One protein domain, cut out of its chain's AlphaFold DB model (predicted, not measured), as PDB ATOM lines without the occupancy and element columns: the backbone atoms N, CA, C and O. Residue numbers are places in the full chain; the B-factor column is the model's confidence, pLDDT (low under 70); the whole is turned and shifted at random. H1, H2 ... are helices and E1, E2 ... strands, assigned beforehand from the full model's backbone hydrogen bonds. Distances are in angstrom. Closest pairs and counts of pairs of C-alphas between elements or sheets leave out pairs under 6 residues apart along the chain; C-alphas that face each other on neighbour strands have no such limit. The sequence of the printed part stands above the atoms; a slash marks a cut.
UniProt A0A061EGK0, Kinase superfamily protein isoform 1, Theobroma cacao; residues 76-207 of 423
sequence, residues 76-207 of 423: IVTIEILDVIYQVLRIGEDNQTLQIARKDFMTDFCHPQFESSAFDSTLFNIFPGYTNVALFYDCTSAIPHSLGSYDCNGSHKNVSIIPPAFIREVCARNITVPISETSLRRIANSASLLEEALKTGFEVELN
ATOM      1  N   ILE A  76      -6.116 -21.772   2.396       96.06
ATOM      2  CA  ILE A  76      -6.102 -21.252   3.761       96.06
ATOM      3  C   ILE A  76      -4.667 -21.297   4.273       96.06
ATOM      4  O   ILE A  76      -4.060 -22.366   4.345       96.06
ATOM      5  N   VAL A  77      -4.145 -20.129   4.646       97.75
ATOM      6  CA  VAL A  77      -2.811 -19.988   5.236       97.75
ATOM      7  C   VAL A  77      -2.900 -20.152   6.747       97.75
ATOM      8  O   VAL A  77      -3.738 -19.527   7.401       97.75
ATOM      9  N   THR A  78      -2.025 -20.977   7.313       97.31
ATOM     10  CA  THR A  78      -1.951 -21.205   8.759       97.31
ATOM     11  C   THR A  78      -0.528 -21.114   9.283       97.31
ATOM     12  O   THR A  78       0.417 -21.425   8.565       97.31
ATOM     13  N   ILE A  79      -0.392 -20.741  10.551       94.88
ATOM     14  CA  ILE A  79       0.856 -20.753  11.313       94.88
ATOM     15  C   ILE A  79       0.619 -21.473  12.639       94.88
ATOM     16  O   ILE A  79      -0.437 -21.321  13.257       94.88
ATOM     17  N   GLU A  80       1.591 -22.264  13.068       91.88
ATOM     18  CA  GLU A  80       1.562 -22.947  14.358       91.88
ATOM     19  C   GLU A  80       2.426 -22.185  15.365       91.88
ATOM     20  O   GLU A  80       3.591 -21.894  15.099       91.88
ATOM     21  N   ILE A  81       1.848 -21.837  16.516       89.44
ATOM     22  CA  ILE A  81       2.535 -21.115  17.592       89.44
ATOM     23  C   ILE A  81       2.254 -21.854  18.902       89.44
ATOM     24  O   ILE A  81       1.109 -21.876  19.348       89.44
ATOM     25  N   LEU A  82       3.293 -22.440  19.514       86.44
ATOM     26  CA  LEU A  82       3.204 -23.245  20.748       86.44
ATOM     27  C   LEU A  82       2.042 -24.255  20.724       86.44
ATOM     28  O   LEU A  82       1.188 -24.245  21.609       86.44
ATOM     29  N   ASP A  83       2.014 -25.099  19.689       85.69
ATOM     30  CA  ASP A  83       1.019 -26.162  19.467       85.69
ATOM     31  C   ASP A  83      -0.419 -25.665  19.195       85.69
ATOM     32  O   ASP A  83      -1.367 -26.449  19.144       85.69
ATOM     33  N   VAL A  84      -0.613 -24.357  18.987       88.56
ATOM     34  CA  VAL A  84      -1.900 -23.782  18.574       88.56
ATOM     35  C   VAL A  84      -1.834 -23.362  17.111       88.56
ATOM     36  O   VAL A  84      -0.981 -22.570  16.705       88.56
ATOM     37  N   ILE A  85      -2.782 -23.859  16.314       92.44
ATOM     38  CA  ILE A  85      -2.894 -23.524  14.892       92.44
ATOM     39  C   ILE A  85      -3.737 -22.261  14.726       92.44
ATOM     40  O   ILE A  85      -4.933 -22.224  15.040       92.44
ATOM     41  N   TYR A  86      -3.122 -21.237  14.152       94.69
ATOM     42  CA  TYR A  86      -3.770 -19.992  13.780       94.69
ATOM     43  C   TYR A  86      -3.946 -19.920  12.267       94.69
ATOM     44  O   TYR A  86      -3.047 -20.268  11.508       94.69
ATOM     45  N   GLN A  87      -5.096 -19.434  11.817       96.62
ATOM     46  CA  GLN A  87      -5.280 -18.970  10.451       96.62
ATOM     47  C   GLN A  87      -4.693 -17.562  10.318       96.62
ATOM     48  O   GLN A  87      -5.023 -16.669  11.102       96.62
ATOM     49  N   VAL A  88      -3.840 -17.364   9.312       97.19
ATOM     50  CA  VAL A  88      -3.298 -16.050   8.955       97.19
ATOM     51  C   VAL A  88      -4.307 -15.361   8.048       97.19
ATOM     52  O   VAL A  88      -4.562 -15.806   6.932       97.19
ATOM     53  N   LEU A  89      -4.921 -14.293   8.553       96.06
ATOM     54  CA  LEU A  89      -5.943 -13.529   7.838       96.06
ATOM     55  C   LEU A  89      -5.315 -12.460   6.948       96.06
ATOM     56  O   LEU A  89      -5.811 -12.180   5.860       96.06
ATOM     57  N   ARG A  90      -4.237 -11.838   7.436       94.75
ATOM     58  CA  ARG A  90      -3.541 -10.747   6.759       94.75
ATOM     59  C   ARG A  90      -2.106 -10.650   7.259       94.75
ATOM     60  O   ARG A  90      -1.858 -10.826   8.450       94.75
ATOM     61  N   ILE A  91      -1.190 -10.303   6.365       93.25
ATOM     62  CA  ILE A  91       0.165  -9.861   6.703       93.25
ATOM     63  C   ILE A  91       0.240  -8.366   6.369       93.25
ATOM     64  O   ILE A  91      -0.298  -7.927   5.350       93.25
ATOM     65  N   GLY A  92       0.798  -7.565   7.274       88.44
ATOM     66  CA  GLY A  92       1.000  -6.133   7.070       88.44
ATOM     67  C   GLY A  92       2.014  -5.861   5.960       88.44
ATOM     68  O   GLY A  92       2.891  -6.679   5.708       88.44
ATOM     69  N   GLU A  93       1.924  -4.694   5.319       84.62
ATOM     70  CA  GLU A  93       2.868  -4.286   4.261       84.62
ATOM     71  C   GLU A  93       4.312  -4.141   4.768       84.62
ATOM     72  O   GLU A  93       5.266  -4.210   3.999       84.62
ATOM     73  N   ASP A  94       4.479  -3.957   6.080       81.69
ATOM     74  CA  ASP A  94       5.773  -3.952   6.759       81.69
ATOM     75  C   ASP A  94       6.409  -5.349   6.872       81.69
ATOM     76  O   ASP A  94       7.559  -5.457   7.299       81.69
ATOM     77  N   ASN A  95       5.677  -6.412   6.512       81.75
ATOM     78  CA  ASN A  95       6.028  -7.821   6.704       81.75
ATOM     79  C   ASN A  95       6.399  -8.175   8.160       81.75
ATOM     80  O   ASN A  95       7.056  -9.184   8.419       81.75
ATOM     81  N   GLN A  96       5.992  -7.341   9.119       86.00
ATOM     82  CA  GLN A  96       6.282  -7.468  10.548       86.00
ATOM     83  C   GLN A  96       5.018  -7.612  11.388       86.00
ATOM     84  O   GLN A  96       5.113  -7.991  12.554       86.00
ATOM     85  N   THR A  97       3.852  -7.354  10.807       91.31
ATOM     86  CA  THR A  97       2.564  -7.486  11.480       91.31
ATOM     87  C   THR A  97       1.756  -8.629  10.872       91.31
ATOM     88  O   THR A  97       1.654  -8.743   9.652       91.31
ATOM     89  N   LEU A  98       1.142  -9.468  11.706       94.75
ATOM     90  CA  LEU A  98       0.190 -10.491  11.280       94.75
ATOM     91  C   LEU A  98      -1.149 -10.273  11.970       94.75
ATOM     92  O   LEU A  98      -1.201 -10.066  13.178       94.75
ATOM     93  N   GLN A  99      -2.236 -10.399  11.219       96.06
ATOM     94  CA  GLN A  99      -3.570 -10.569  11.773       96.06
ATOM     95  C   GLN A  99      -3.913 -12.055  11.746       96.06
ATOM     96  O   GLN A  99      -3.986 -12.661  10.674       96.06
ATOM     97  N   ILE A 100      -4.105 -12.644  12.924       96.31
ATOM     98  CA  ILE A 100      -4.300 -14.083  13.092       96.31
ATOM     99  C   ILE A 100      -5.549 -14.386  13.920       96.31
ATOM    100  O   ILE A 100      -5.902 -13.651  14.839       96.31
ATOM    101  N   ALA A 101      -6.208 -15.500  13.616       95.44
ATOM    102  CA  ALA A 101      -7.318 -16.038  14.400       95.44
ATOM    103  C   ALA A 101      -7.068 -17.519  14.671       95.44
ATOM    104  O   ALA A 101      -6.516 -18.214  13.822       95.44
ATOM    105  N   ARG A 102      -7.458 -18.036  15.841       93.50
ATOM    106  CA  ARG A 102      -7.338 -19.481  16.081       93.50
ATOM    107  C   ARG A 102      -8.202 -20.247  15.077       93.50
ATOM    108  O   ARG A 102      -9.376 -19.920  14.909       93.50
ATOM    109  N   LYS A 103      -7.634 -21.267  14.424       93.12
ATOM    110  CA  LYS A 103      -8.310 -22.005  13.340       93.12
ATOM    111  C   LYS A 103      -9.577 -22.718  13.826       93.12
ATOM    112  O   LYS A 103     -10.562 -22.760  13.099       93.12
ATOM    113  N   ASP A 104      -9.590 -23.227  15.056       90.94
ATOM    114  CA  ASP A 104     -10.754 -23.904  15.642       90.94
ATOM    115  C   ASP A 104     -11.932 -22.954  15.916       90.94
ATOM    116  O   ASP A 104     -13.087 -23.320  15.691       90.94
ATOM    117  N   PHE A 105     -11.662 -21.700  16.283       91.44
ATOM    118  CA  PHE A 105     -12.699 -20.672  16.430       91.44
ATOM    119  C   PHE A 105     -13.328 -20.250  15.094       91.44
ATOM    120  O   PHE A 105     -14.461 -19.764  15.075       91.44
ATOM    121  N   MET A 106     -12.632 -20.454  13.971       91.19
ATOM    122  CA  MET A 106     -13.181 -20.171  12.640       91.19
ATOM    123  C   MET A 106     -14.316 -21.136  12.284       91.19
ATOM    124  O   MET A 106     -15.272 -20.739  11.614       91.19
ATOM    125  N   THR A 107     -14.233 -22.381  12.758       87.44
ATOM    126  CA  THR A 107     -15.274 -23.393  12.562       87.44
ATOM    127  C   THR A 107     -16.330 -23.349  13.655       87.44
ATOM    128  O   THR A 107     -17.513 -23.239  13.343       87.44
ATOM    129  N   ASP A 108     -15.911 -23.432  14.920       84.44
ATOM    130  CA  ASP A 108     -16.810 -23.488  16.069       84.44
ATOM    131  C   ASP A 108     -16.057 -23.178  17.373       84.44
ATOM    132  O   ASP A 108     -15.318 -24.007  17.905       84.44
ATOM    133  N   PHE A 109     -16.283 -21.986  17.928       85.69
ATOM    134  CA  PHE A 109     -15.669 -21.599  19.199       85.69
ATOM    135  C   PHE A 109     -16.279 -22.316  20.415       85.69
ATOM    136  O   PHE A 109     -15.692 -22.263  21.491       85.69
ATOM    137  N   CYS A 110     -17.421 -22.996  20.275       82.44
ATOM    138  CA  CYS A 110     -18.054 -23.743  21.362       82.44
ATOM    139  C   CYS A 110     -17.354 -25.072  21.671       82.44
ATOM    140  O   CYS A 110     -17.444 -25.563  22.799       82.44
ATOM    141  N   HIS A 111     -16.633 -25.638  20.700       82.56
ATOM    142  CA  HIS A 111     -15.905 -26.902  20.841       82.56
ATOM    143  C   HIS A 111     -14.429 -26.742  20.456       82.56
ATOM    144  O   HIS A 111     -13.966 -27.358  19.492       82.56
ATOM    145  N   PRO A 112     -13.668 -25.918  21.194       84.88
ATOM    146  CA  PRO A 112     -12.295 -25.643  20.830       84.88
ATOM    147  C   PRO A 112     -11.356 -26.769  21.246       84.88
ATOM    148  O   PRO A 112     -11.657 -27.596  22.113       84.88
ATOM    149  N   GLN A 113     -10.165 -26.752  20.666       83.12
ATOM    150  CA  GLN A 113      -9.060 -27.571  21.132       83.12
ATOM    151  C   GLN A 113      -8.448 -26.913  22.374       83.12
ATOM    152  O   GLN A 113      -8.038 -25.753  22.354       83.12
ATOM    153  N   PHE A 114      -8.394 -27.648  23.483       76.38
ATOM    154  CA  PHE A 114      -7.902 -27.138  24.770       76.38
ATOM    155  C   PHE A 114      -6.373 -27.211  24.910       76.38
ATOM    156  O   PHE A 114      -5.872 -27.289  26.032       76.38
ATOM    157  N   GLU A 115      -5.646 -27.189  23.790       73.31
ATOM    158  CA  GLU A 115      -4.188 -27.044  23.779       73.31
ATOM    159  C   GLU A 115      -3.757 -25.778  24.537       73.31
ATOM    160  O   GLU A 115      -4.564 -24.869  24.785       73.31
ATOM    161  N   SER A 116      -2.485 -25.737  24.943       62.97
ATOM    162  CA  SER A 116      -1.915 -24.672  25.776       62.97
ATOM    163  C   SER A 116      -2.331 -23.279  25.290       62.97
ATOM    164  O   SER A 116      -2.110 -22.914  24.143       62.97
ATOM    165  N   SER A 117      -2.885 -22.445  26.175       61.72
ATOM    166  CA  SER A 117      -3.162 -21.034  25.860       61.72
ATOM    167  C   SER A 117      -1.901 -20.158  25.900       61.72
ATOM    168  O   SER A 117      -2.002 -18.940  26.066       61.72
ATOM    169  N   ALA A 118      -0.716 -20.771  25.877       64.88
ATOM    170  CA  ALA A 118       0.547 -20.060  25.865       64.88
ATOM    171  C   ALA A 118       0.753 -19.451  24.479       64.88
ATOM    172  O   ALA A 118       0.681 -20.135  23.467       64.88
ATOM    173  N   PHE A 119       1.013 -18.151  24.450       77.38
ATOM    174  CA  PHE A 119       1.374 -17.432  23.239       77.38
ATOM    175  C   PHE A 119       2.883 -17.192  23.257       77.38
ATOM    176  O   PHE A 119       3.426 -16.840  24.309       77.38
ATOM    177  N   ASP A 120       3.570 -17.392  22.128       80.38
ATOM    178  CA  ASP A 120       5.022 -17.223  22.075       80.38
ATOM    179  C   ASP A 120       5.407 -15.742  22.096       80.38
ATOM    180  O   ASP A 120       5.632 -15.107  21.063       80.38
ATOM    181  N   SER A 121       5.527 -15.192  23.306       80.62
ATOM    182  CA  SER A 121       5.959 -13.813  23.507       80.62
ATOM    183  C   SER A 121       7.414 -13.562  23.093       80.62
ATOM    184  O   SER A 121       7.849 -12.412  23.091       80.62
ATOM    185  N   THR A 122       8.200 -14.605  22.793       81.88
ATOM    186  CA  THR A 122       9.592 -14.446  22.342       81.88
ATOM    187  C   THR A 122       9.672 -14.079  20.864       81.88
ATOM    188  O   THR A 122      10.553 -13.304  20.485       81.88
ATOM    189  N   LEU A 123       8.723 -14.560  20.056       83.88
ATOM    190  CA  LEU A 123       8.639 -14.291  18.618       83.88
ATOM    191  C   LEU A 123       7.573 -13.257  18.267       83.88
ATOM    192  O   LEU A 123       7.740 -12.530  17.291       83.88
ATOM    193  N   PHE A 124       6.521 -13.128  19.071       89.81
ATOM    194  CA  PHE A 124       5.392 -12.258  18.764       89.81
ATOM    195  C   PHE A 124       5.020 -11.369  19.949       89.81
ATOM    196  O   PHE A 124       4.980 -11.800  21.096       89.81
ATOM    197  N   ASN A 125       4.670 -10.121  19.667       91.56
ATOM    198  CA  ASN A 125       4.069  -9.195  20.613       91.56
ATOM    199  C   ASN A 125       2.629  -8.927  20.192       91.56
ATOM    200  O   ASN A 125       2.376  -8.582  19.043       91.56
ATOM    201  N   ILE A 126       1.680  -9.047  21.117       90.75
ATOM    202  CA  ILE A 126       0.292  -8.655  20.849       90.75
ATOM    203  C   ILE A 126       0.251  -7.138  20.622       90.75
ATOM    204  O   ILE A 126       0.821  -6.377  21.410       90.75
ATOM    205  N   PHE A 127      -0.412  -6.703  19.551       90.62
ATOM    206  CA  PHE A 127      -0.496  -5.291  19.193       90.62
ATOM    207  C   PHE A 127      -1.240  -4.478  20.279       90.62
ATOM    208  O   PHE A 127      -2.135  -5.011  20.948       90.62
ATOM    209  N   PRO A 128      -0.917  -3.190  20.500       91.75
ATOM    210  CA  PRO A 128      -1.667  -2.352  21.435       91.75
ATOM    211  C   PRO A 128      -3.158  -2.245  21.070       91.75
ATOM    212  O   PRO A 128      -3.514  -2.149  19.898       91.75
ATOM    213  N   GLY A 129      -4.039  -2.218  22.075       91.75
ATOM    214  CA  GLY A 129      -5.495  -2.145  21.877       91.75
ATOM    215  C   GLY A 129      -6.210  -3.501  21.835       91.75
ATOM    216  O   GLY A 129      -7.418  -3.553  21.582       91.75
ATOM    217  N   TYR A 130      -5.490  -4.591  22.111       92.44
ATOM    218  CA  TYR A 130      -6.046  -5.917  22.370       92.44
ATOM    219  C   TYR A 130      -5.901  -6.273  23.850       92.44
ATOM    220  O   TYR A 130      -4.885  -5.992  24.483       92.44
ATOM    221  N   THR A 131      -6.922  -6.916  24.409       88.25
ATOM    222  CA  THR A 131      -6.934  -7.378  25.801       88.25
ATOM    223  C   THR A 131      -7.095  -8.891  25.840       88.25
ATOM    224  O   THR A 131      -7.956  -9.447  25.161       88.25
ATOM    225  N   ASN A 132      -6.278  -9.554  26.662       88.00
ATOM    226  CA  ASN A 132      -6.396 -10.987  26.920       88.00
ATOM    227  C   ASN A 132      -7.673 -11.287  27.706       88.00
ATOM    228  O   ASN A 132      -7.848 -10.825  28.835       88.00
ATOM    229  N   VAL A 133      -8.548 -12.087  27.107       85.12
ATOM    230  CA  VAL A 133      -9.842 -12.476  27.659       85.12
ATOM    231  C   VAL A 133      -9.848 -13.982  27.867       85.12
ATOM    232  O   VAL A 133      -9.519 -14.740  26.958       85.12
ATOM    233  N   ALA A 134     -10.225 -14.419  29.066       84.38
ATOM    234  CA  ALA A 134     -10.408 -15.832  29.362       84.38
ATOM    235  C   ALA A 134     -11.837 -16.260  29.008       84.38
ATOM    236  O   ALA A 134     -12.804 -15.736  29.564       84.38
ATOM    237  N   LEU A 135     -11.950 -17.221  28.095       84.38
ATOM    238  CA  LEU A 135     -13.177 -17.934  27.765       84.38
ATOM    239  C   LEU A 135     -13.247 -19.201  28.614       84.38
ATOM    240  O   LEU A 135     -12.370 -20.059  28.510       84.38
ATOM    241  N   PHE A 136     -14.269 -19.319  29.456       81.88
ATOM    242  CA  PHE A 136     -14.465 -20.474  30.333       81.88
ATOM    243  C   PHE A 136     -15.440 -21.483  29.729       81.88
ATOM    244  O   PHE A 136     -16.493 -21.095  29.229       81.88
ATOM    245  N   TYR A 137     -15.096 -22.767  29.836       80.75
ATOM    246  CA  TYR A 137     -15.856 -23.899  29.305       80.75
ATOM    247  C   TYR A 137     -16.140 -24.933  30.407       80.75
ATOM    248  O   TYR A 137     -15.490 -24.964  31.458       80.75
ATOM    249  N   ASP A 138     -17.106 -25.817  30.155       77.88
ATOM    250  CA  ASP A 138     -17.498 -26.922  31.044       77.88
ATOM    251  C   ASP A 138     -18.012 -26.509  32.437       77.88
ATOM    252  O   ASP A 138     -17.980 -27.291  33.393       77.88
ATOM    253  N   CYS A 139     -18.611 -25.325  32.548       77.12
ATOM    254  CA  CYS A 139     -19.161 -24.796  33.795       77.12
ATOM    255  C   CYS A 139     -20.253 -25.683  34.431       77.12
ATOM    256  O   CYS A 139     -21.200 -26.103  33.773       77.12
ATOM    257  N   THR A 140     -20.137 -26.020  35.717       73.12
ATOM    258  CA  THR A 140     -21.097 -26.888  36.436       73.12
ATOM    259  C   THR A 140     -22.402 -26.187  36.803       73.12
ATOM    260  O   THR A 140     -23.392 -26.859  37.079       73.12
ATOM    261  N   SER A 141     -22.403 -24.857  36.797       68.62
ATOM    262  CA  SER A 141     -23.521 -24.011  37.213       68.62
ATOM    263  C   SER A 141     -23.944 -23.110  36.058       68.62
ATOM    264  O   SER A 141     -23.089 -22.633  35.312       68.62
ATOM    265  N   ALA A 142     -25.245 -22.833  35.935       65.50
ATOM    266  CA  ALA A 142     -25.738 -21.831  34.994       65.50
ATOM    267  C   ALA A 142     -25.172 -20.458  35.381       65.50
ATOM    268  O   ALA A 142     -25.475 -19.928  36.452       65.50
ATOM    269  N   ILE A 143     -24.320 -19.903  34.522       67.75
ATOM    270  CA  ILE A 143     -23.774 -18.562  34.703       67.75
ATOM    271  C   ILE A 143     -24.803 -17.573  34.147       67.75
ATOM    272  O   ILE A 143     -25.175 -17.707  32.977       67.75
ATOM    273  N   PRO A 144     -25.266 -16.586  34.939       67.19
ATOM    274  CA  PRO A 144     -26.184 -15.562  34.456       67.19
ATOM    275  C   PRO A 144     -25.672 -14.901  33.173       67.19
ATOM    276  O   PRO A 144     -24.524 -14.463  33.126       67.19
ATOM    277  N   HIS A 145     -26.533 -14.754  32.161       65.19
ATOM    278  CA  HIS A 145     -26.190 -14.045  30.916       65.19
ATOM    279  C   HIS A 145     -25.630 -12.646  31.165       65.19
ATOM    280  O   HIS A 145     -24.747 -12.211  30.440       65.19
ATOM    281  N   SER A 146     -26.077 -11.973  32.231       62.84
ATOM    282  CA  SER A 146     -25.583 -10.661  32.665       62.84
ATOM    283  C   SER A 146     -24.101 -10.627  33.053       62.84
ATOM    284  O   SER A 146     -23.555  -9.543  33.225       62.84
ATOM    285  N   LEU A 147     -23.465 -11.787  33.229       62.16
ATOM    286  CA  LEU A 147     -22.039 -11.934  33.511       62.16
ATOM    287  C   LEU A 147     -21.261 -12.406  32.269       62.16
ATOM    288  O   LEU A 147     -20.204 -13.004  32.406       62.16
ATOM    289  N   GLY A 148     -21.784 -12.164  31.061       65.88
ATOM    290  CA  GLY A 148     -21.109 -12.524  29.812       65.88
ATOM    291  C   GLY A 148     -21.123 -14.027  29.573       65.88
ATOM    292  O   GLY A 148     -20.071 -14.614  29.358       65.88
ATOM    293  N   SER A 149     -22.297 -14.652  29.694       70.81
ATOM    294  CA  SER A 149     -22.530 -16.082  29.450       70.81
ATOM    295  C   SER A 149     -23.280 -16.263  28.129       70.81
ATOM    296  O   SER A 149     -24.320 -15.632  27.910       70.81
ATOM    297  N   TYR A 150     -22.736 -17.104  27.253       74.56
ATOM    298  CA  TYR A 150     -23.163 -17.301  25.871       74.56
ATOM    299  C   TYR A 150     -23.589 -18.750  25.662       74.56
ATOM    300  O   TYR A 150     -22.820 -19.672  25.941       74.56
ATOM    301  N   ASP A 151     -24.808 -18.944  25.166       70.94
ATOM    302  CA  ASP A 151     -25.337 -20.279  24.906       70.94
ATOM    303  C   ASP A 151     -24.772 -20.826  23.594       70.94
ATOM    304  O   ASP A 151     -24.959 -20.253  22.520       70.94
ATOM    305  N   CYS A 152     -24.111 -21.973  23.696       73.50
ATOM    306  CA  CYS A 152     -23.744 -22.804  22.562       73.50
ATOM    307  C   CYS A 152     -24.923 -23.730  22.254       73.50
ATOM    308  O   CYS A 152     -25.396 -24.451  23.130       73.50
ATOM    309  N   ASN A 153     -25.448 -23.692  21.031       63.69
ATOM    310  CA  ASN A 153     -26.676 -24.407  20.685       63.69
ATOM    311  C   ASN A 153     -26.425 -25.938  20.694       63.69
ATOM    312  O   ASN A 153     -25.874 -26.479  19.739       63.69
ATOM    313  N   GLY A 154     -26.769 -26.640  21.785       56.75
ATOM    314  CA  GLY A 154     -26.491 -28.074  21.965       56.75
ATOM    315  C   GLY A 154     -26.517 -28.555  23.428       56.75
ATOM    316  O   GLY A 154     -26.989 -27.859  24.318       56.75
ATOM    317  N   SER A 155     -26.010 -29.771  23.682       51.28
ATOM    318  CA  SER A 155     -25.971 -30.413  25.017       51.28
ATOM    319  C   SER A 155     -24.787 -29.968  25.904       51.28
ATOM    320  O   SER A 155     -24.518 -30.607  26.926       51.28
ATOM    321  N   HIS A 156     -24.056 -28.911  25.530       50.44
ATOM    322  CA  HIS A 156     -22.834 -28.469  26.211       50.44
ATOM    323  C   HIS A 156     -22.903 -26.998  26.646       50.44
ATOM    324  O   HIS A 156     -23.614 -26.183  26.068       50.44
ATOM    325  N   LYS A 157     -22.204 -26.729  27.752       56.09
ATOM    326  CA  LYS A 157     -22.383 -25.618  28.696       56.09
ATOM    327  C   LYS A 157     -21.909 -24.265  28.154       56.09
ATOM    328  O   LYS A 157     -20.977 -24.202  27.361       56.09
ATOM    329  N   ASN A 158     -22.521 -23.207  28.677       60.78
ATOM    330  CA  ASN A 158     -22.303 -21.810  28.317       60.78
ATOM    331  C   ASN A 158     -20.821 -21.411  28.339       60.78
ATOM    332  O   ASN A 158     -20.106 -21.729  29.293       60.78
ATOM    333  N   VAL A 159     -20.389 -20.662  27.321       67.25
ATOM    334  CA  VAL A 159     -19.083 -19.991  27.317       67.25
ATOM    335  C   VAL A 159     -19.207 -18.721  28.131       67.25
ATOM    336  O   VAL A 159     -20.194 -18.004  27.980       67.25
ATOM    337  N   SER A 160     -18.229 -18.416  28.984       69.25
ATOM    338  CA  SER A 160     -18.284 -17.183  29.766       69.25
ATOM    339  C   SER A 160     -17.019 -16.341  29.713       69.25
ATOM    340  O   SER A 160     -15.915 -16.877  29.767       69.25
ATOM    341  N   ILE A 161     -17.203 -15.020  29.626       69.50
ATOM    342  CA  ILE A 161     -16.167 -13.991  29.745       69.50
ATOM    343  C   ILE A 161     -16.309 -13.357  31.129       69.50
ATOM    344  O   ILE A 161     -17.006 -12.359  31.300       69.50
ATOM    345  N   ILE A 162     -15.689 -13.955  32.147       64.50
ATOM    346  CA  ILE A 162     -15.757 -13.442  33.525       64.50
ATOM    347  C   ILE A 162     -14.359 -13.093  34.029       64.50
ATOM    348  O   ILE A 162     -13.422 -13.867  33.829       64.50
ATOM    349  N   PRO A 163     -14.188 -11.947  34.716       61.19
ATOM    350  CA  PRO A 163     -12.929 -11.614  35.362       61.19
ATOM    351  C   PRO A 163     -12.473 -12.728  36.325       61.19
ATOM    352  O   PRO A 163     -13.287 -13.224  37.112       61.19
ATOM    353  N   PRO A 164     -11.172 -13.075  36.358       55.09
ATOM    354  CA  PRO A 164     -10.637 -14.196  37.144       55.09
ATOM    355  C   PRO A 164     -10.996 -14.179  38.639       55.09
ATOM    356  O   PRO A 164     -10.969 -15.219  39.292       55.09
ATOM    357  N   ALA A 165     -11.343 -13.008  39.183       58.72
ATOM    358  CA  ALA A 165     -11.739 -12.812  40.574       58.72
ATOM    359  C   ALA A 165     -13.010 -13.581  40.988       58.72
ATOM    360  O   ALA A 165     -13.221 -13.773  42.182       58.72
ATOM    361  N   PHE A 166     -13.847 -14.021  40.039       58.97
ATOM    362  CA  PHE A 166     -15.128 -14.678  40.333       58.97
ATOM    363  C   PHE A 166     -15.159 -16.194  40.062       58.97
ATOM    364  O   PHE A 166     -16.106 -16.846  40.497       58.97
ATOM    365  N   ILE A 167     -14.182 -16.779  39.346       58.78
ATOM    366  CA  ILE A 167     -14.333 -18.129  38.753       58.78
ATOM    367  C   ILE A 167     -13.041 -18.947  38.794       58.78
ATOM    368  O   ILE A 167     -12.335 -19.090  37.802       58.78
ATOM    369  N   ARG A 168     -12.755 -19.567  39.942       54.75
ATOM    370  CA  ARG A 168     -11.873 -20.751  39.981       54.75
ATOM    371  C   ARG A 168     -12.587 -22.055  40.325       54.75
ATOM    372  O   ARG A 168     -12.010 -23.107  40.096       54.75
ATOM    373  N   GLU A 169     -13.834 -22.009  40.801       58.44
ATOM    374  CA  GLU A 169     -14.539 -23.212  41.285       58.44
ATOM    375  C   GLU A 169     -15.694 -23.692  40.386       58.44
ATOM    376  O   GLU A 169     -16.251 -24.755  40.635       58.44
ATOM    377  N   VAL A 170     -16.064 -22.944  39.336       72.50
ATOM    378  CA  VAL A 170     -17.301 -23.214  38.568       72.50
ATOM    379  C   VAL A 170     -17.051 -23.874  37.211       72.50
ATOM    380  O   VAL A 170     -17.886 -24.651  36.760       72.50
ATOM    381  N   CYS A 171     -15.926 -23.593  36.552       77.81
ATOM    382  CA  CYS A 171     -15.640 -24.057  35.190       77.81
ATOM    383  C   CYS A 171     -14.334 -24.847  35.147       77.81
ATOM    384  O   CYS A 171     -13.355 -24.463  35.784       77.81
ATOM    385  N   ALA A 172     -14.327 -25.957  34.407       78.38
ATOM    386  CA  ALA A 172     -13.219 -26.912  34.422       78.38
ATOM    387  C   ALA A 172     -12.090 -26.554  33.446       78.38
ATOM    388  O   ALA A 172     -10.952 -26.966  33.657       78.38
ATOM    389  N   ARG A 173     -12.389 -25.806  32.376       80.88
ATOM    390  CA  ARG A 173     -11.418 -25.436  31.338       80.88
ATOM    391  C   ARG A 173     -11.524 -23.959  30.991       80.88
ATOM    392  O   ARG A 173     -12.590 -23.358  31.123       80.88
ATOM    393  N   ASN A 174     -10.416 -23.376  30.550       81.88
ATOM    394  CA  ASN A 174     -10.386 -22.015  30.031       81.88
ATOM    395  C   ASN A 174      -9.384 -21.887  28.882       81.88
ATOM    396  O   ASN A 174      -8.417 -22.642  28.820       81.88
ATOM    397  N   ILE A 175      -9.637 -20.930  27.993       86.06
ATOM    398  CA  ILE A 175      -8.721 -20.509  26.932       86.06
ATOM    399  C   ILE A 175      -8.565 -19.000  27.041       86.06
ATOM    400  O   ILE A 175      -9.559 -18.282  27.114       86.06
ATOM    401  N   THR A 176      -7.327 -18.514  27.036       86.69
ATOM    402  CA  THR A 176      -7.053 -17.076  26.947       86.69
ATOM    403  C   THR A 176      -6.848 -16.688  25.489       86.69
ATOM    404  O   THR A 176      -6.044 -17.310  24.799       86.69
ATOM    405  N   VAL A 177      -7.569 -15.671  25.023       88.94
ATOM    406  CA  VAL A 177      -7.463 -15.152  23.656       88.94
ATOM    407  C   VAL A 177      -7.450 -13.618  23.663       88.94
ATOM    408  O   VAL A 177      -8.229 -13.009  24.404       88.94
ATOM    409  N   PRO A 178      -6.587 -12.964  22.869       92.00
ATOM    410  CA  PRO A 178      -6.643 -11.518  22.694       92.00
ATOM    411  C   PRO A 178      -7.879 -11.111  21.885       92.00
ATOM    412  O   PRO A 178      -8.140 -11.655  20.815       92.00
ATOM    413  N   ILE A 179      -8.630 -10.126  22.377       91.62
ATOM    414  CA  ILE A 179      -9.767  -9.526  21.666       91.62
ATOM    415  C   ILE A 179      -9.575  -8.011  21.633       91.62
ATOM    416  O   ILE A 179      -9.157  -7.412  22.626       91.62
ATOM    417  N   SER A 180      -9.882  -7.380  20.494       94.38
ATOM    418  CA  SER A 180      -9.829  -5.920  20.368       94.38
ATOM    419  C   SER A 180     -10.710  -5.265  21.432       94.38
ATOM    420  O   SER A 180     -11.882  -5.621  21.587       94.38
ATOM    421  N   GLU A 181     -10.183  -4.256  22.120       91.81
ATOM    422  CA  GLU A 181     -10.929  -3.479  23.115       91.81
ATOM    423  C   GLU A 181     -12.208  -2.863  22.530       91.81
ATOM    424  O   GLU A 181     -13.226  -2.743  23.212       91.81
ATOM    425  N   THR A 182     -12.183  -2.501  21.244       91.69
ATOM    426  CA  THR A 182     -13.354  -1.964  20.539       91.69
ATOM    427  C   THR A 182     -14.444  -3.018  20.351       91.69
ATOM    428  O   THR A 182     -15.625  -2.724  20.542       91.69
ATOM    429  N   SER A 183     -14.064  -4.256  20.032       90.50
ATOM    430  CA  SER A 183     -14.988  -5.384  19.953       90.50
ATOM    431  C   SER A 183     -15.513  -5.750  21.333       90.50
ATOM    432  O   SER A 183     -16.721  -5.879  21.480       90.50
ATOM    433  N   LEU A 184     -14.671  -5.780  22.370       86.88
ATOM    434  CA  LEU A 184     -15.112  -6.043  23.748       86.88
ATOM    435  C   LEU A 184     -16.178  -5.065  24.245       86.88
ATOM    436  O   LEU A 184     -17.129  -5.483  24.892       86.88
ATOM    437  N   ARG A 185     -16.084  -3.778  23.896       86.56
ATOM    438  CA  ARG A 185     -17.126  -2.791  24.238       86.56
ATOM    439  C   ARG A 185     -18.465  -3.058  23.546       86.56
ATOM    440  O   ARG A 185     -19.502  -2.643  24.058       86.56
ATOM    441  N   ARG A 186     -18.443  -3.702  22.376       85.00
ATOM    442  CA  ARG A 186     -19.642  -4.088  21.612       85.00
ATOM    443  C   ARG A 186     -20.182  -5.446  22.049       85.00
ATOM    444  O   ARG A 186     -21.390  -5.667  21.974       85.00
ATOM    445  N   ILE A 187     -19.303  -6.331  22.513       81.00
ATOM    446  CA  ILE A 187     -19.643  -7.636  23.069       81.00
ATOM    447  C   ILE A 187     -20.342  -7.402  24.413       81.00
ATOM    448  O   ILE A 187     -19.736  -7.324  25.476       81.00
ATOM    449  N   ALA A 188     -21.660  -7.244  24.344       73.94
ATOM    450  CA  ALA A 188     -22.544  -7.383  25.490       73.94
ATOM    451  C   ALA A 188     -22.824  -8.885  25.709       73.94
ATOM    452  O   ALA A 188     -21.932  -9.724  25.605       73.94
ATOM    453  N   ASN A 189     -24.083  -9.267  25.907       68.75
ATOM    454  CA  ASN A 189     -24.489 -10.668  26.082       68.75
ATOM    455  C   ASN A 189     -24.802 -11.367  24.739       68.75
ATOM    456  O   ASN A 189     -25.649 -12.252  24.686       68.75
ATOM    457  N   SER A 190     -24.179 -10.926  23.638       77.25
ATOM    458  CA  SER A 190     -24.420 -11.475  22.297       77.25
ATOM    459  C   SER A 190     -23.335 -12.467  21.881       77.25
ATOM    460  O   SER A 190     -22.187 -12.076  21.671       77.25
ATOM    461  N   ALA A 191     -23.720 -13.734  21.714       76.56
ATOM    462  CA  ALA A 191     -22.818 -14.799  21.274       76.56
ATOM    463  C   ALA A 191     -22.304 -14.567  19.846       76.56
ATOM    464  O   ALA A 191     -21.135 -14.802  19.570       76.56
ATOM    465  N   SER A 192     -23.147 -14.021  18.963       81.88
ATOM    466  CA  SER A 192     -22.762 -13.737  17.578       81.88
ATOM    467  C   SER A 192     -21.695 -12.649  17.471       81.88
ATOM    468  O   SER A 192     -20.809 -12.745  16.631       81.88
ATOM    469  N   LEU A 193     -21.737 -11.637  18.346       86.75
ATOM    470  CA  LEU A 193     -20.717 -10.583  18.377       86.75
ATOM    471  C   LEU A 193     -19.390 -11.095  18.941       86.75
ATOM    472  O   LEU A 193     -18.329 -10.636  18.521       86.75
ATOM    473  N   LEU A 194     -19.444 -12.036  19.888       87.12
ATOM    474  CA  LEU A 194     -18.249 -12.718  20.367       87.12
ATOM    475  C   LEU A 194     -17.637 -13.574  19.255       87.12
ATOM    476  O   LEU A 194     -16.443 -13.465  18.997       87.12
ATOM    477  N   GLU A 195     -18.452 -14.373  18.568       87.69
ATOM    478  CA  GLU A 195     -18.010 -15.194  17.441       87.69
ATOM    479  C   GLU A 195     -17.375 -14.342  16.332       87.69
ATOM    480  O   GLU A 195     -16.272 -14.644  15.877       87.69
ATOM    481  N   GLU A 196     -18.019 -13.237  15.944       91.44
ATOM    482  CA  GLU A 196     -17.483 -12.278  14.971       91.44
ATOM    483  C   GLU A 196     -16.117 -11.738  15.413       91.44
ATOM    484  O   GLU A 196     -15.175 -11.695  14.621       91.44
ATOM    485  N   ALA A 197     -15.974 -11.361  16.685       92.69
ATOM    486  CA  ALA A 197     -14.719 -10.840  17.206       92.69
ATOM    487  C   ALA A 197     -13.603 -11.895  17.239       92.69
ATOM    488  O   ALA A 197     -12.463 -11.570  16.918       92.69
ATOM    489  N   LEU A 198     -13.922 -13.150  17.574       93.25
ATOM    490  CA  LEU A 198     -12.959 -14.255  17.539       93.25
ATOM    491  C   LEU A 198     -12.510 -14.565  16.105       93.25
ATOM    492  O   LEU A 198     -11.323 -14.790  15.877       93.25
ATOM    493  N   LYS A 199     -13.434 -14.514  15.137       95.25
ATOM    494  CA  LYS A 199     -13.154 -14.722  13.706       95.25
ATOM    495  C   LYS A 199     -12.403 -13.560  13.059       95.25
ATOM    496  O   LYS A 199     -11.613 -13.776  12.147       95.25
ATOM    497  N   THR A 200     -12.618 -12.337  13.543       95.56
ATOM    498  CA  THR A 200     -11.829 -11.154  13.149       95.56
ATOM    499  C   THR A 200     -10.359 -11.309  13.554       95.56
ATOM    500  O   THR A 200      -9.472 -10.754  12.903       95.56
ATOM    501  N   GLY A 201     -10.100 -12.078  14.616       95.38
ATOM    502  CA  GLY A 201      -8.763 -12.341  15.120       95.38
ATOM    503  C   GLY A 201      -8.146 -11.150  15.849       95.38
ATOM    504  O   GLY A 201      -8.827 -10.216  16.284       95.38
ATOM    505  N   PHE A 202      -6.829 -11.204  15.995       95.31
ATOM    506  CA  PHE A 202      -6.028 -10.175  16.637       95.31
ATOM    507  C   PHE A 202      -4.714  -9.958  15.900       95.31
ATOM    508  O   PHE A 202      -4.227 -10.832  15.183       95.31
ATOM    509  N   GLU A 203      -4.158  -8.765  16.070       95.56
ATOM    510  CA  GLU A 203      -2.897  -8.393  15.446       95.56
ATOM    511  C   GLU A 203      -1.724  -8.666  16.382       95.56
ATOM    512  O   GLU A 203      -1.779  -8.425  17.594       95.56
ATOM    513  N   VAL A 204      -0.653  -9.175  15.792       93.88
ATOM    514  CA  VAL A 204       0.616  -9.452  16.450       93.88
ATOM    515  C   VAL A 204       1.740  -8.857  15.623       93.88
ATOM    516  O   VAL A 204       1.697  -8.863  14.397       93.88
ATOM    517  N   GLU A 205       2.753  -8.349  16.299       93.06
ATOM    518  CA  GLU A 205       3.962  -7.815  15.695       93.06
ATOM    519  C   GLU A 205       5.131  -8.758  15.993       93.06
ATOM    520  O   GLU A 205       5.264  -9.243  17.120       93.06
ATOM    521  N   LEU A 206       6.004  -9.012  15.019       89.94
ATOM    522  CA  LEU A 206       7.237  -9.763  15.247       89.94
ATOM    523  C   LEU A 206       8.070  -9.089  16.352       89.94
ATOM    524  O   LEU A 206       8.233  -7.867  16.382       89.94
ATOM    525  N   ASN A 207       8.603  -9.877  17.285       86.50
ATOM    526  CA  ASN A 207       9.320  -9.367  18.452       86.50
ATOM    527  C   ASN A 207      10.616  -8.630  18.053       86.50
ATOM    528  O   ASN A 207      11.198  -8.853  16.993       86.50
TER     529      ASN A 207
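AT A GLANCE: This is residues 76 to 207 of the 423 residues of the protein "Kinase superfamily protein isoform 1" of Theobroma cacao (UniProt A0A061EGK0). Two sheets follow each other along the longest axis of this domain: a five-strand sheet, E1 E2 E3 E8 E4, curled like part of a barrel, and a smaller three-strand sheet, E6 E5 E7, with helix H3 reaching across to pack on both. The tight turn between E2 and E3 lies at one end of the length, and the long loop of residues 138 to 158 makes the other. The printed part has 132 residues, with three named helices and eight named strands in the order E1 E2 E3 H1 E4 E5 E6 E7 H2 H3 E8; both sheets are antiparallel throughout, and the class is mixed, helices and strands. The whole is compact, with a radius of gyration of the C-alphas of 14.8 A, and its outline is elongated, spanning 46 by 28 by 28 A.

IN THESE COORDINATES: Find C-alpha 76 at (-6.102, -21.252, 3.761); from there E1, residues 76 to 81, runs 16.3 A. E2, residues 84 to 91, covers 18.4 A and bends by 54 degrees at residue 88, and E3, residues 97 to 102, runs 16.2 A. H1, residues 103 to 107, follows directly. After a long link come E4, residues 124 to 126, and E5, residues 130 to 137, which begins at C-alpha 130, (-6.046, -5.917, 22.370), and runs 21.6 A. E6 is residues 159 to 161, and E7, residues 173 to 180, runs 22.4 A. H2, residues 181 to 186, follows E7 with no residue between. H3, residues 191 to 200, is 14.1 A long, and E8, residues 202 to 206, runs 13.3 A to C-alpha 206 at (7.237, -9.763, 15.247).

HOW THE PARTS SIT: Begin with the larger, strongly twisted sheet. E1, E2 and E3 form a meander, each strand the antiparallel neighbour of the one before; look for N 79 and O 86 at 2.9 A, and for N 87 and O 101 at 2.7 A. E8 is the next neighbour of E3, with N 98 and O 204 at 2.8 A, and E4 is an edge strand beside E8, with N 125 and O 205 at 2.8 A. E3, H1 and E4 make a split strand-helix-strand unit, two strands of one sheet joined through a helix, with E8 between the two strands in the sheet, and its crossover is right-handed. In the smaller sheet, the inner strand E5 has E7 on one side, with N 133 and O 177 at 2.9 A, and E6 on the other, with N 136 and O 160 at 3.0 A. The closest C-alphas of E7 and E8 are those of Pro 178 and Phe 202, 6.2 A apart. H3 is on the smaller sheet at a height of 8.7 A, over E7, and runs across the strands at 68 degrees on the local plane. It is also on the larger sheet, over E3, and stands up from it by 50 degrees; the C-alphas of Ala 101 and Lys 199 are the closest of E3 and H3, at 6.0 A. H1 touches H3, closest at the C-alphas of Met 106 and Lys 199, 5.6 A. H2 and H3, a helical hairpin, only just touch, with 3 pairs of C-alphas within 8 A, the closest being those of Ser 183 and Ala 197 at 6.1 A; their tilt is shallow, 27 degrees, opposite ways. H2 only grazes the smaller sheet with residues 181 to 184. In H3 every O i to N i+4 pair is within hydrogen-bond range; H2 has 1 of 2, and H1 has 0 of 1 but 2 of 2 O i to N i+3 pairs.

THE WHOLE: The two C-alphas farthest apart are those of Asp 94 and Ser 141, 46.8 A. The printed part has no cut. The long links are H1 to E4, E5 to E6 and E6 to E7. The mean pLDDT of the printed part is 81.6; look for values under 70 at residues 116 to 118, 141 to 148, 153 to 169 and 189.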